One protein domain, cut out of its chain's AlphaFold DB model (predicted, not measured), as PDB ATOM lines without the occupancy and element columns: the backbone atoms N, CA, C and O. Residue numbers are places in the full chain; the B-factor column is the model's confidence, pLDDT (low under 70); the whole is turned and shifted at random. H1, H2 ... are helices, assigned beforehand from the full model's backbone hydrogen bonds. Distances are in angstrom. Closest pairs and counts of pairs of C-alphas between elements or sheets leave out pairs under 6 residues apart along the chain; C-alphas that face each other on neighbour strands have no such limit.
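What this domain is: This is residues 8 to 83 of the 247 residues of the protein "DUF4303 domain-containing protein" of Elizabethkingia anophelis R26 (UniProt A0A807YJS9). A long helix, H1, makes one side of a flat shape, with the short H2 at its far end; a long link then folds back, and H3 and H4 lie side by side, running opposite ways, with H3 meeting the later part of H1. Residues 8 to 18 of H1 stick out at one end, so do residues 36 to 41 around H2, and so does the loop of residues 50 to 55. The printed part has 76 residues, with four named helices in the order H1, H2, H3, H4 and no named strand; the class is all helix. It is only just loose, close to compact, with a radius of gyration of the C-alphas of 14.1 A and spans of 43 by 34 by 15 A.

How they stand to each other: H1, residues 8 to 31, is close to but not clearly touching H2, residues 34 to 39; their closest C-alphas, of Leu 29 and Phe 35, are 7.1 A apart. H1 and H2 run the same way at a steep tilt of 65 degrees. With residues 23 to 30 alone, H1 touches H3, residues 56 to 66; the closest C-alphas, of Glu 27 and Leu 66, are 6.0 A apart. The two run the same way at a tilt of 35.4 degrees, only just steep. H3 is close to but not clearly touching H4, residues 71 to 80, the closest C-alphas, of Ile 63 and Lys 72, being 7.1 A apart; they run opposite ways at a shallow tilt of 6 degrees. H4 is apart from H1 and H2, and H2 is apart from H3. In H1, H2, H3 and H4, every O i to N i+4 pair is within hydrogen-bond range.

Where its parts are: H1 begins at C-alpha 8 (153.493, 145.774, 147.434) and is 34.6 A long. H2 is 8.8 A, H3 15.2 A and H4 14.5 A long; H4 ends at C-alpha 80 (179.628, 161.978, 133.708).

The domain as a whole: The C-alphas farthest apart, of Asp 8 and Gly 40, are 43.5 A apart. The printed part has no cut. The link from H2 to H3 is long, with 16 residues; the other two are tight. Mean pLDDT of the printed part is 82.9, and residue 8 and residues 49 to 55 are under 70.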
ATOM      1  N   ASP A   8     152.391 145.030 148.056       67.38
ATOM      2  CA  ASP A   8     153.493 145.774 147.434       67.38
ATOM      3  C   ASP A   8     154.830 145.475 148.132       67.38
ATOM      4  O   ASP A   8     155.835 145.252 147.456       67.38
ATOM      5  N   ASP A   9     154.829 145.330 149.461       75.06
ATOM      6  CA  ASP A   9     156.012 144.960 150.247       75.06
ATOM      7  C   ASP A   9     156.569 143.592 149.832       75.06
ATOM      8  O   ASP A   9     157.775 143.431 149.630       75.06
ATOM      9  N   TRP A  10     155.700 142.595 149.631       83.69
ATOM     10  CA  TRP A  10     156.130 141.286 149.137       83.69
ATOM     11  C   TRP A  10     156.748 141.364 147.737       83.69
ATOM     12  O   TRP A  10     157.718 140.650 147.448       83.69
ATOM     13  N   PHE A  11     156.183 142.191 146.854       78.00
ATOM     14  CA  PHE A  11     156.720 142.366 145.508       78.00
ATOM     15  C   PHE A  11     158.106 143.016 145.548       78.00
ATOM     16  O   PHE A  11     159.010 142.513 144.876       78.00
ATOM     17  N   LEU A  12     158.293 144.050 146.376       76.62
ATOM     18  CA  LEU A  12     159.585 144.706 146.606       76.62
ATOM     19  C   LEU A  12     160.629 143.723 147.162       76.62
ATOM     20  O   LEU A  12     161.714 143.587 146.597       76.62
ATOM     21  N   ASP A  13     160.276 142.935 148.180       81.06
ATOM     22  CA  ASP A  13     161.160 141.912 148.757       81.06
ATOM     23  C   ASP A  13     161.558 140.833 147.733       81.06
ATOM     24  O   ASP A  13     162.713 140.388 147.656       81.06
ATOM     25  N   PHE A  14     160.593 140.361 146.936       85.69
ATOM     26  CA  PHE A  14     160.857 139.394 145.873       85.69
ATOM     27  C   PHE A  14     161.785 139.982 144.807       85.69
ATOM     28  O   PHE A  14     162.713 139.301 144.353       85.69
ATOM     29  N   GLN A  15     161.529 141.227 144.419       80.62
ATOM     30  CA  GLN A  15     162.284 141.977 143.431       80.62
ATOM     31  C   GLN A  15     163.746 142.136 143.872       80.62
ATOM     32  O   GLN A  15     164.641 141.691 143.150       80.62
ATOM     33  N   ASP A  16     163.991 142.623 145.088       81.94
ATOM     34  CA  ASP A  16     165.335 142.772 145.658       81.94
ATOM     35  C   ASP A  16     166.089 141.442 145.708       81.94
ATOM     36  O   ASP A  16     167.250 141.336 145.296       81.94
ATOM     37  N   LYS A  17     165.410 140.376 146.142       87.06
ATOM     38  CA  LYS A  17     166.011 139.042 146.204       87.06
ATOM     39  C   LYS A  17     166.360 138.494 144.825       87.06
ATOM     40  O   LYS A  17     167.410 137.863 144.660       87.06
ATOM     41  N   LEU A  18     165.485 138.687 143.841       86.19
ATOM     42  CA  LEU A  18     165.749 138.298 142.459       86.19
ATOM     43  C   LEU A  18     166.978 139.043 141.934       86.19
ATOM     44  O   LEU A  18     167.842 138.431 141.305       86.19
ATOM     45  N   TYR A  19     167.072 140.338 142.227       84.50
ATOM     46  CA  TYR A  19     168.145 141.198 141.745       84.50
ATOM     47  C   TYR A  19     169.483 140.783 142.330       84.50
ATOM     48  O   TYR A  19     170.418 140.531 141.570       84.50
ATOM     49  N   GLU A  20     169.559 140.612 143.648       86.88
ATOM     50  CA  GLU A  20     170.790 140.162 144.294       86.88
ATOM     51  C   GLU A  20     171.204 138.776 143.784       86.88
ATOM     52  O   GLU A  20     172.358 138.579 143.412       86.88
ATOM     53  N   THR A  21     170.252 137.849 143.614       90.50
ATOM     54  CA  THR A  21     170.539 136.520 143.045       90.50
ATOM     55  C   THR A  21     171.137 136.624 141.635       90.50
ATOM     56  O   THR A  21     172.087 135.912 141.299       90.50
ATOM     57  N   CYS A  22     170.605 137.504 140.779       89.56
ATOM     58  CA  CYS A  22     171.159 137.734 139.444       89.56
ATOM     59  C   CYS A  22     172.593 138.275 139.506       89.56
ATOM     60  O   CYS A  22     173.451 137.810 138.750       89.56
ATOM     61  N   VAL A  23     172.865 139.225 140.406       88.88
ATOM     62  CA  VAL A  23     174.203 139.802 140.583       88.88
ATOM     63  C   VAL A  23     175.189 138.752 141.096       88.88
ATOM     64  O   VAL A  23     176.251 138.596 140.494       88.88
ATOM     65  N   GLU A  24     174.826 137.964 142.109       91.94
ATOM     66  CA  GLU A  24     175.663 136.881 142.651       91.94
ATOM     67  C   GLU A  24     176.036 135.842 141.580       91.94
ATOM     68  O   GLU A  24     177.176 135.372 141.508       91.94
ATOM     69  N   VAL A  25     175.092 135.487 140.701       94.12
ATOM     70  CA  VAL A  25     175.361 134.572 139.581       94.12
ATOM     71  C   VAL A  25     176.371 135.184 138.607       94.12
ATOM     72  O   VAL A  25     177.299 134.491 138.181       94.12
ATOM     73  N   LEU A  26     176.233 136.467 138.263       93.38
ATOM     74  CA  LEU A  26     177.187 137.161 137.391       93.38
ATOM     75  C   LEU A  26     178.581 137.259 138.029       93.38
ATOM     76  O   LEU A  26     179.580 137.021 137.344       93.38
ATOM     77  N   GLU A  27     178.655 137.544 139.330       91.62
ATOM     78  CA  GLU A  27     179.905 137.555 140.096       91.62
ATOM     79  C   GLU A  27     180.581 136.184 140.071       91.62
ATOM     80  O   GLU A  27     181.772 136.086 139.768       91.62
ATOM     81  N   LYS A  28     179.820 135.113 140.312       94.50
ATOM     82  CA  LYS A  28     180.336 133.745 140.257       94.50
ATOM     83  C   LYS A  28     180.872 133.393 138.869       94.50
ATOM     84  O   LYS A  28     182.001 132.920 138.754       94.50
ATOM     85  N   LEU A  29     180.110 133.667 137.808       94.00
ATOM     86  CA  LEU A  29     180.548 133.413 136.429       94.00
ATOM     87  C   LEU A  29     181.831 134.186 136.094       94.00
ATOM     88  O   LEU A  29     182.738 133.652 135.449       94.00
ATOM     89  N   LYS A  30     181.944 135.431 136.564       90.50
ATOM     90  CA  LYS A  30     183.170 136.221 136.431       90.50
ATOM     91  C   LYS A  30     184.347 135.569 137.163       90.50
ATOM     92  O   LYS A  30     185.399 135.395 136.554       90.50
ATOM     93  N   GLN A  31     184.178 135.199 138.434       90.69
ATOM     94  CA  GLN A  31     185.224 134.561 139.252       90.69
ATOM     95  C   GLN A  31     185.707 133.237 138.643       90.69
ATOM     96  O   GLN A  31     186.894 132.917 138.690       90.69
ATOM     97  N   GLU A  32     184.804 132.495 138.005       94.38
ATOM     98  CA  GLU A  32     185.104 131.257 137.281       94.38
ATOM     99  C   GLU A  32     185.775 131.495 135.911       94.38
ATOM    100  O   GLU A  32     186.078 130.540 135.194       94.38
ATOM    101  N   ASN A  33     186.057 132.751 135.539       91.06
ATOM    102  CA  ASN A  33     186.586 133.153 134.230       91.06
ATOM    103  C   ASN A  33     185.704 132.690 133.052       91.06
ATOM    104  O   ASN A  33     186.188 132.515 131.933       91.06
ATOM    105  N   PHE A  34     184.405 132.494 133.280       94.62
ATOM    106  CA  PHE A  34     183.480 131.947 132.287       94.62
ATOM    107  C   PHE A  34     183.456 132.784 130.999       94.62
ATOM    108  O   PHE A  34     183.604 132.265 129.891       94.62
ATOM    109  N   PHE A  35     183.321 134.105 131.132       92.25
ATOM    110  CA  PHE A  35     183.184 135.001 129.982       92.25
ATOM    111  C   PHE A  35     184.464 135.113 129.151       92.25
ATOM    112  O   PHE A  35     184.405 135.124 127.920       92.25
ATOM    113  N   THR A  36     185.626 135.174 129.804       90.12
ATOM    114  CA  THR A  36     186.923 135.257 129.122       90.12
ATOM    115  C   THR A  36     187.251 133.949 128.406       90.12
ATOM    116  O   THR A  36     187.752 133.988 127.284       90.12
ATOM    117  N   GLN A  37     186.886 132.796 128.982       94.12
ATOM    118  CA  GLN A  37     187.032 131.486 128.334       94.12
ATOM    119  C   GLN A  37     186.211 131.365 127.042       94.12
ATOM    120  O   GLN A  37     186.684 130.778 126.073       94.12
ATOM    121  N   ILE A  38     184.999 131.927 127.009       93.25
ATOM    122  CA  ILE A  38     184.118 131.863 125.832       93.25
ATOM    123  C   ILE A  38     184.522 132.884 124.770       93.25
ATOM    124  O   ILE A  38     184.541 132.580 123.580       93.25
ATOM    125  N   THR A  39     184.801 134.116 125.188       92.31
ATOM    126  CA  THR A  39     184.984 135.235 124.255       92.31
ATOM    127  C   THR A  39     186.437 135.443 123.835       92.31
ATOM    128  O   THR A  39     186.687 136.139 122.850       92.31
ATOM    129  N   GLY A  40     187.399 134.873 124.570       92.38
ATOM    130  CA  GLY A  40     188.832 135.096 124.375       92.38
ATOM    131  C   GLY A  40     189.301 136.511 124.734       92.38
ATOM    132  O   GLY A  40     190.428 136.876 124.403       92.38
ATOM    133  N   LYS A  41     188.450 137.324 125.371       89.25
ATOM    134  CA  LYS A  41     188.726 138.719 125.737       89.25
ATOM    135  C   LYS A  41     188.055 139.081 127.057       89.25
ATOM    136  O   LYS A  41     187.122 138.413 127.493       89.25
ATOM    137  N   GLU A  42     188.522 140.152 127.686       86.81
ATOM    138  CA  GLU A  42     187.810 140.745 128.816       86.81
ATOM    139  C   GLU A  42     186.444 141.272 128.370       86.81
ATOM    140  O   GLU A  42     186.283 141.774 127.253       86.81
ATOM    141  N   VAL A  43     185.464 141.159 129.261       88.69
ATOM    142  CA  VAL A  43     184.113 141.682 129.062       88.69
ATOM    143  C   VAL A  43     183.800 142.710 130.138       88.69
ATOM    144  O   VAL A  43     184.309 142.624 131.257       88.69
ATOM    145  N   PHE A  44     182.952 143.671 129.794       89.69
ATOM    146  CA  PHE A  44     182.358 144.592 130.749       89.69
ATOM    147  C   PHE A  44     180.921 144.148 131.012       89.69
ATOM    148  O   PHE A  44     180.142 143.970 130.074       89.69
ATOM    149  N   LEU A  45     180.595 143.904 132.276       89.81
ATOM    150  CA  LEU A  45     179.296 143.407 132.701       89.81
ATOM    151  C   LEU A  45     178.448 144.571 133.203       89.81
ATOM    152  O   LEU A  45     178.809 145.256 134.159       89.81
ATOM    153  N   THR A  46     177.296 144.757 132.573       84.62
ATOM    154  CA  THR A  46     176.253 145.677 133.021       84.62
ATOM    155  C   THR A  46     174.979 144.887 133.249       84.62
ATOM    156  O   THR A  46     174.640 144.018 132.444       84.62
ATOM    157  N   PHE A  47     174.251 145.217 134.305       83.00
ATOM    158  CA  PHE A  47     172.925 144.680 134.561       83.00
ATOM    159  C   PHE A  47     172.023 145.858 134.927       83.00
ATOM    160  O   PHE A  47     172.378 146.689 135.756       83.00
ATOM    161  N   THR A  48     170.918 146.010 134.212       70.31
ATOM    162  CA  THR A  48     170.010 147.152 134.352       70.31
ATOM    163  C   THR A  48     168.595 146.639 134.305       70.31
ATOM    164  O   THR A  48     168.282 145.788 133.469       70.31
ATOM    165  N   ILE A  49     167.747 147.190 135.159       64.44
ATOM    166  CA  ILE A  49     166.337 146.835 135.221       64.44
ATOM    167  C   ILE A  49     165.551 148.120 135.021       64.44
ATOM    168  O   ILE A  49     165.904 149.152 135.581       64.44
ATOM    169  N   SER A  50     164.589 148.071 134.107       55.53
ATOM    170  CA  SER A  50     164.015 149.246 133.446       55.53
ATOM    171  C   SER A  50     163.063 150.072 134.302       55.53
ATOM    172  O   SER A  50     162.684 151.153 133.865       55.53
ATOM    173  N   ASP A  51     162.673 149.577 135.478       49.09
ATOM    174  CA  ASP A  51     161.434 150.034 136.122       49.09
ATOM    175  C   ASP A  51     161.659 150.922 137.353       49.09
ATOM    176  O   ASP A  51     160.704 151.497 137.859       49.09
ATOM    177  N   TYR A  52     162.906 151.102 137.795       45.78
ATOM    178  CA  TYR A  52     163.247 152.081 138.827       45.78
ATOM    179  C   TYR A  52     164.003 153.249 138.214       45.78
ATOM    180  O   TYR A  52     164.913 153.049 137.401       45.78
ATOM    181  N   GLU A  53     163.645 154.466 138.631       51.25
ATOM    182  CA  GLU A  53     164.486 155.643 138.438       51.25
ATOM    183  C   GLU A  53     165.927 155.257 138.753       51.25
ATOM    184  O   GLU A  53     166.250 154.753 139.830       51.25
ATOM    185  N   ILE A  54     166.777 155.383 137.741       53.44
ATOM    186  CA  ILE A  54     168.135 154.868 137.754       53.44
ATOM    187  C   ILE A  54     168.896 155.504 138.924       53.44
ATOM    188  O   ILE A  54     169.400 156.624 138.828       53.44
ATOM    189  N   ASN A  55     169.004 154.771 140.033       66.81
ATOM    190  CA  ASN A  55     169.791 155.200 141.173       66.81
ATOM    191  C   ASN A  55     171.273 155.075 140.792       66.81
ATOM    192  O   ASN A  55     171.838 153.982 140.671       66.81
ATOM    193  N   SER A  56     171.917 156.219 140.579       71.50
ATOM    194  CA  SER A  56     173.316 156.288 140.158       71.50
ATOM    195  C   SER A  56     174.268 155.629 141.169       71.50
ATOM    196  O   SER A  56     175.284 155.061 140.758       71.50
ATOM    197  N   LYS A  57     173.915 155.573 142.464       75.12
ATOM    198  CA  LYS A  57     174.655 154.809 143.484       75.12
ATOM    199  C   LYS A  57     174.535 153.307 143.262       75.12
ATOM    200  O   LYS A  57     175.552 152.613 143.310       75.12
ATOM    201  N   TYR A  58     173.332 152.807 142.970       77.50
ATOM    202  CA  TYR A  58     173.122 151.395 142.640       77.50
ATOM    203  C   TYR A  58     173.959 150.993 141.423       77.50
ATOM    204  O   TYR A  58     174.736 150.040 141.503       77.50
ATOM    205  N   ILE A  59     173.896 151.772 140.333       80.25
ATOM    206  CA  ILE A  59     174.726 151.524 139.146       80.25
ATOM    207  C   ILE A  59     176.210 151.536 139.515       80.25
ATOM    208  O   ILE A  59     176.934 150.606 139.163       80.25
ATOM    209  N   ARG A  60     176.698 152.547 140.242       80.50
ATOM    210  CA  ARG A  60     178.120 152.620 140.622       80.50
ATOM    211  C   ARG A  60     178.578 151.432 141.461       80.50
ATOM    212  O   ARG A  60     179.685 150.932 141.220       80.50
ATOM    213  N   ASN A  61     177.755 150.987 142.411       83.62
ATOM    214  CA  ASN A  61     178.021 149.821 143.248       83.62
ATOM    215  C   ASN A  61     178.070 148.549 142.392       83.62
ATOM    216  O   ASN A  61     179.089 147.860 142.373       83.62
ATOM    217  N   LEU A  62     177.035 148.308 141.589       86.50
ATOM    218  CA  LEU A  62     176.949 147.162 140.692       86.50
ATOM    219  C   LEU A  62     178.135 147.092 139.723       86.50
ATOM    220  O   LEU A  62     178.772 146.049 139.580       86.50
ATOM    221  N   ILE A  63     178.486 148.214 139.092       88.62
ATOM    222  CA  ILE A  63     179.648 148.296 138.206       88.62
ATOM    223  C   ILE A  63     180.940 148.014 138.974       88.62
ATOM    224  O   ILE A  63     181.812 147.333 138.438       88.62
ATOM    225  N   SER A  64     181.065 148.483 140.220       86.50
ATOM    226  CA  SER A  64     182.227 148.186 141.065       86.50
ATOM    227  C   SER A  64     182.343 146.720 141.459       86.50
ATOM    228  O   SER A  64     183.460 146.211 141.498       86.50
ATOM    229  N   ARG A  65     181.218 146.056 141.730       88.00
ATOM    230  CA  ARG A  65     181.147 144.624 142.039       88.00
ATOM    231  C   ARG A  65     181.515 143.775 140.823       88.00
ATOM    232  O   ARG A  65     182.397 142.917 140.871       88.00
ATOM    233  N   LEU A  66     180.878 144.064 139.690       89.50
ATOM    234  CA  LEU A  66     180.986 143.247 138.487       89.50
ATOM    235  C   LEU A  66     182.230 143.546 137.646       89.50
ATOM    236  O   LEU A  66     182.652 142.689 136.875       89.50
ATOM    237  N   ASN A  67     182.892 144.696 137.805       90.25
ATOM    238  CA  ASN A  67     184.002 145.093 136.933       90.25
ATOM    239  C   ASN A  67     185.212 145.606 137.723       90.25
ATOM    240  O   ASN A  67     185.118 146.510 138.547       90.25
ATOM    241  N   ASP A  68     186.371 145.038 137.414       84.69
ATOM    242  CA  ASP A  68     187.700 145.354 137.959       84.69
ATOM    243  C   ASP A  68     188.725 145.637 136.842       84.69
ATOM    244  O   ASP A  68     189.916 145.787 137.100       84.69
ATOM    245  N   ASN A  69     188.254 145.739 135.597       83.94
ATOM    246  CA  ASN A  69     189.070 145.977 134.412       83.94
ATOM    247  C   ASN A  69     189.092 147.458 133.995       83.94
ATOM    248  O   ASN A  69     188.404 148.316 134.554       83.94
ATOM    249  N   SER A  70     189.888 147.751 132.964       81.81
ATOM    250  CA  SER A  70     190.091 149.112 132.448       81.81
ATOM    251  C   SER A  70     188.816 149.791 131.921       81.81
ATOM    252  O   SER A  70     188.710 151.016 132.005       81.81
ATOM    253  N   TYR A  71     187.812 149.027 131.473       85.31
ATOM    254  CA  TYR A  71     186.546 149.573 130.966       85.31
ATOM    255  C   TYR A  71     185.705 150.247 132.060       85.31
ATOM    256  O   TYR A  71     184.890 151.115 131.759       85.31
ATOM    257  N   LYS A  72     185.933 149.920 133.342       87.25
ATOM    258  CA  LYS A  72     185.274 150.590 134.476       87.25
ATOM    259  C   LYS A  72     185.500 152.101 134.463       87.25
ATOM    260  O   LYS A  72     184.563 152.867 134.674       87.25
ATOM    261  N   ALA A  73     186.735 152.526 134.198       83.94
ATOM    262  CA  ALA A  73     187.073 153.943 134.145       83.94
ATOM    263  C   ALA A  73     186.351 154.643 132.984       83.94
ATOM    264  O   ALA A  73     185.804 155.727 133.169       83.94
ATOM    265  N   GLU A  74     186.298 154.006 131.812       85.50
ATOM    266  CA  GLU A  74     185.578 154.516 130.643       85.50
ATOM    267  C   GLU A  74     184.073 154.645 130.913       85.50
ATOM    268  O   GLU A  74     183.480 155.680 130.611       85.50
ATOM    269  N   PHE A  75     183.465 153.650 131.564       86.94
ATOM    270  CA  PHE A  75     182.053 153.693 131.935       86.94
ATOM    271  C   PHE A  75     181.737 154.851 132.886       86.94
ATOM    272  O   PHE A  75     180.761 155.569 132.679       86.94
ATOM    273  N   TYR A  76     182.578 155.095 133.895       85.06
ATOM    274  CA  TYR A  76     182.394 156.251 134.773       85.06
ATOM    275  C   TYR A  76     182.548 157.575 134.033       85.06
ATOM    276  O   TYR A  76     181.765 158.486 134.279       85.06
ATOM    277  N   GLN A  77     183.481 157.689 133.081       84.31
ATOM    278  CA  GLN A  77     183.557 158.880 132.225       84.31
ATOM    279  C   GLN A  77     182.289 159.056 131.381       84.31
ATOM    280  O   GLN A  77     181.797 160.175 131.235       84.31
ATOM    281  N   TRP A  78     181.715 157.964 130.873       83.94
ATOM    282  CA  TRP A  78     180.441 158.012 130.163       83.94
ATOM    283  C   TRP A  78     179.279 158.442 131.071       83.94
ATOM    284  O   TRP A  78     178.513 159.314 130.670       83.94
ATOM    285  N   MET A  79     179.190 157.952 132.313       80.62
ATOM    286  CA  MET A  79     178.182 158.419 133.280       80.62
ATOM    287  C   MET A  79     178.272 159.931 133.534       80.62
ATOM    288  O   MET A  79     177.249 160.602 133.630       80.62
ATOM    289  N   LYS A  80     179.479 160.514 133.574       80.12
ATOM    290  CA  LYS A  80     179.628 161.978 133.708       80.12
ATOM    291  C   LYS A  80     179.002 162.745 132.549       80.12
ATOM    292  O   LYS A  80     178.496 163.849 132.742       80.12
ATOM    293  N   SER A  81     179.019 162.168 131.347       79.19
ATOM    294  CA  SER A  81     178.434 162.802 130.163       79.19
ATOM    295  C   SER A  81     176.911 162.960 130.244       79.19
ATOM    296  O   SER A  81     176.358 163.758 129.492       79.19
ATOM    297  N   TRP A  82     176.242 162.278 131.184       80.06
ATOM    298  CA  TRP A  82     174.808 162.450 131.441       80.06
ATOM    299  C   TRP A  82     174.478 163.846 131.988       80.06
ATOM    300  O   TRP A  82     173.350 164.309 131.860       80.06
ATOM    301  N   GLY A  83     175.466 164.554 132.547       79.75
ATOM    302  CA  GLY A  83     175.334 165.958 132.932       79.75
ATOM    303  C   GLY A  83     174.616 166.212 134.259       79.75
ATOM    304  O   GLY A  83     174.528 167.375 134.649       79.75
TER     305      GLY A  83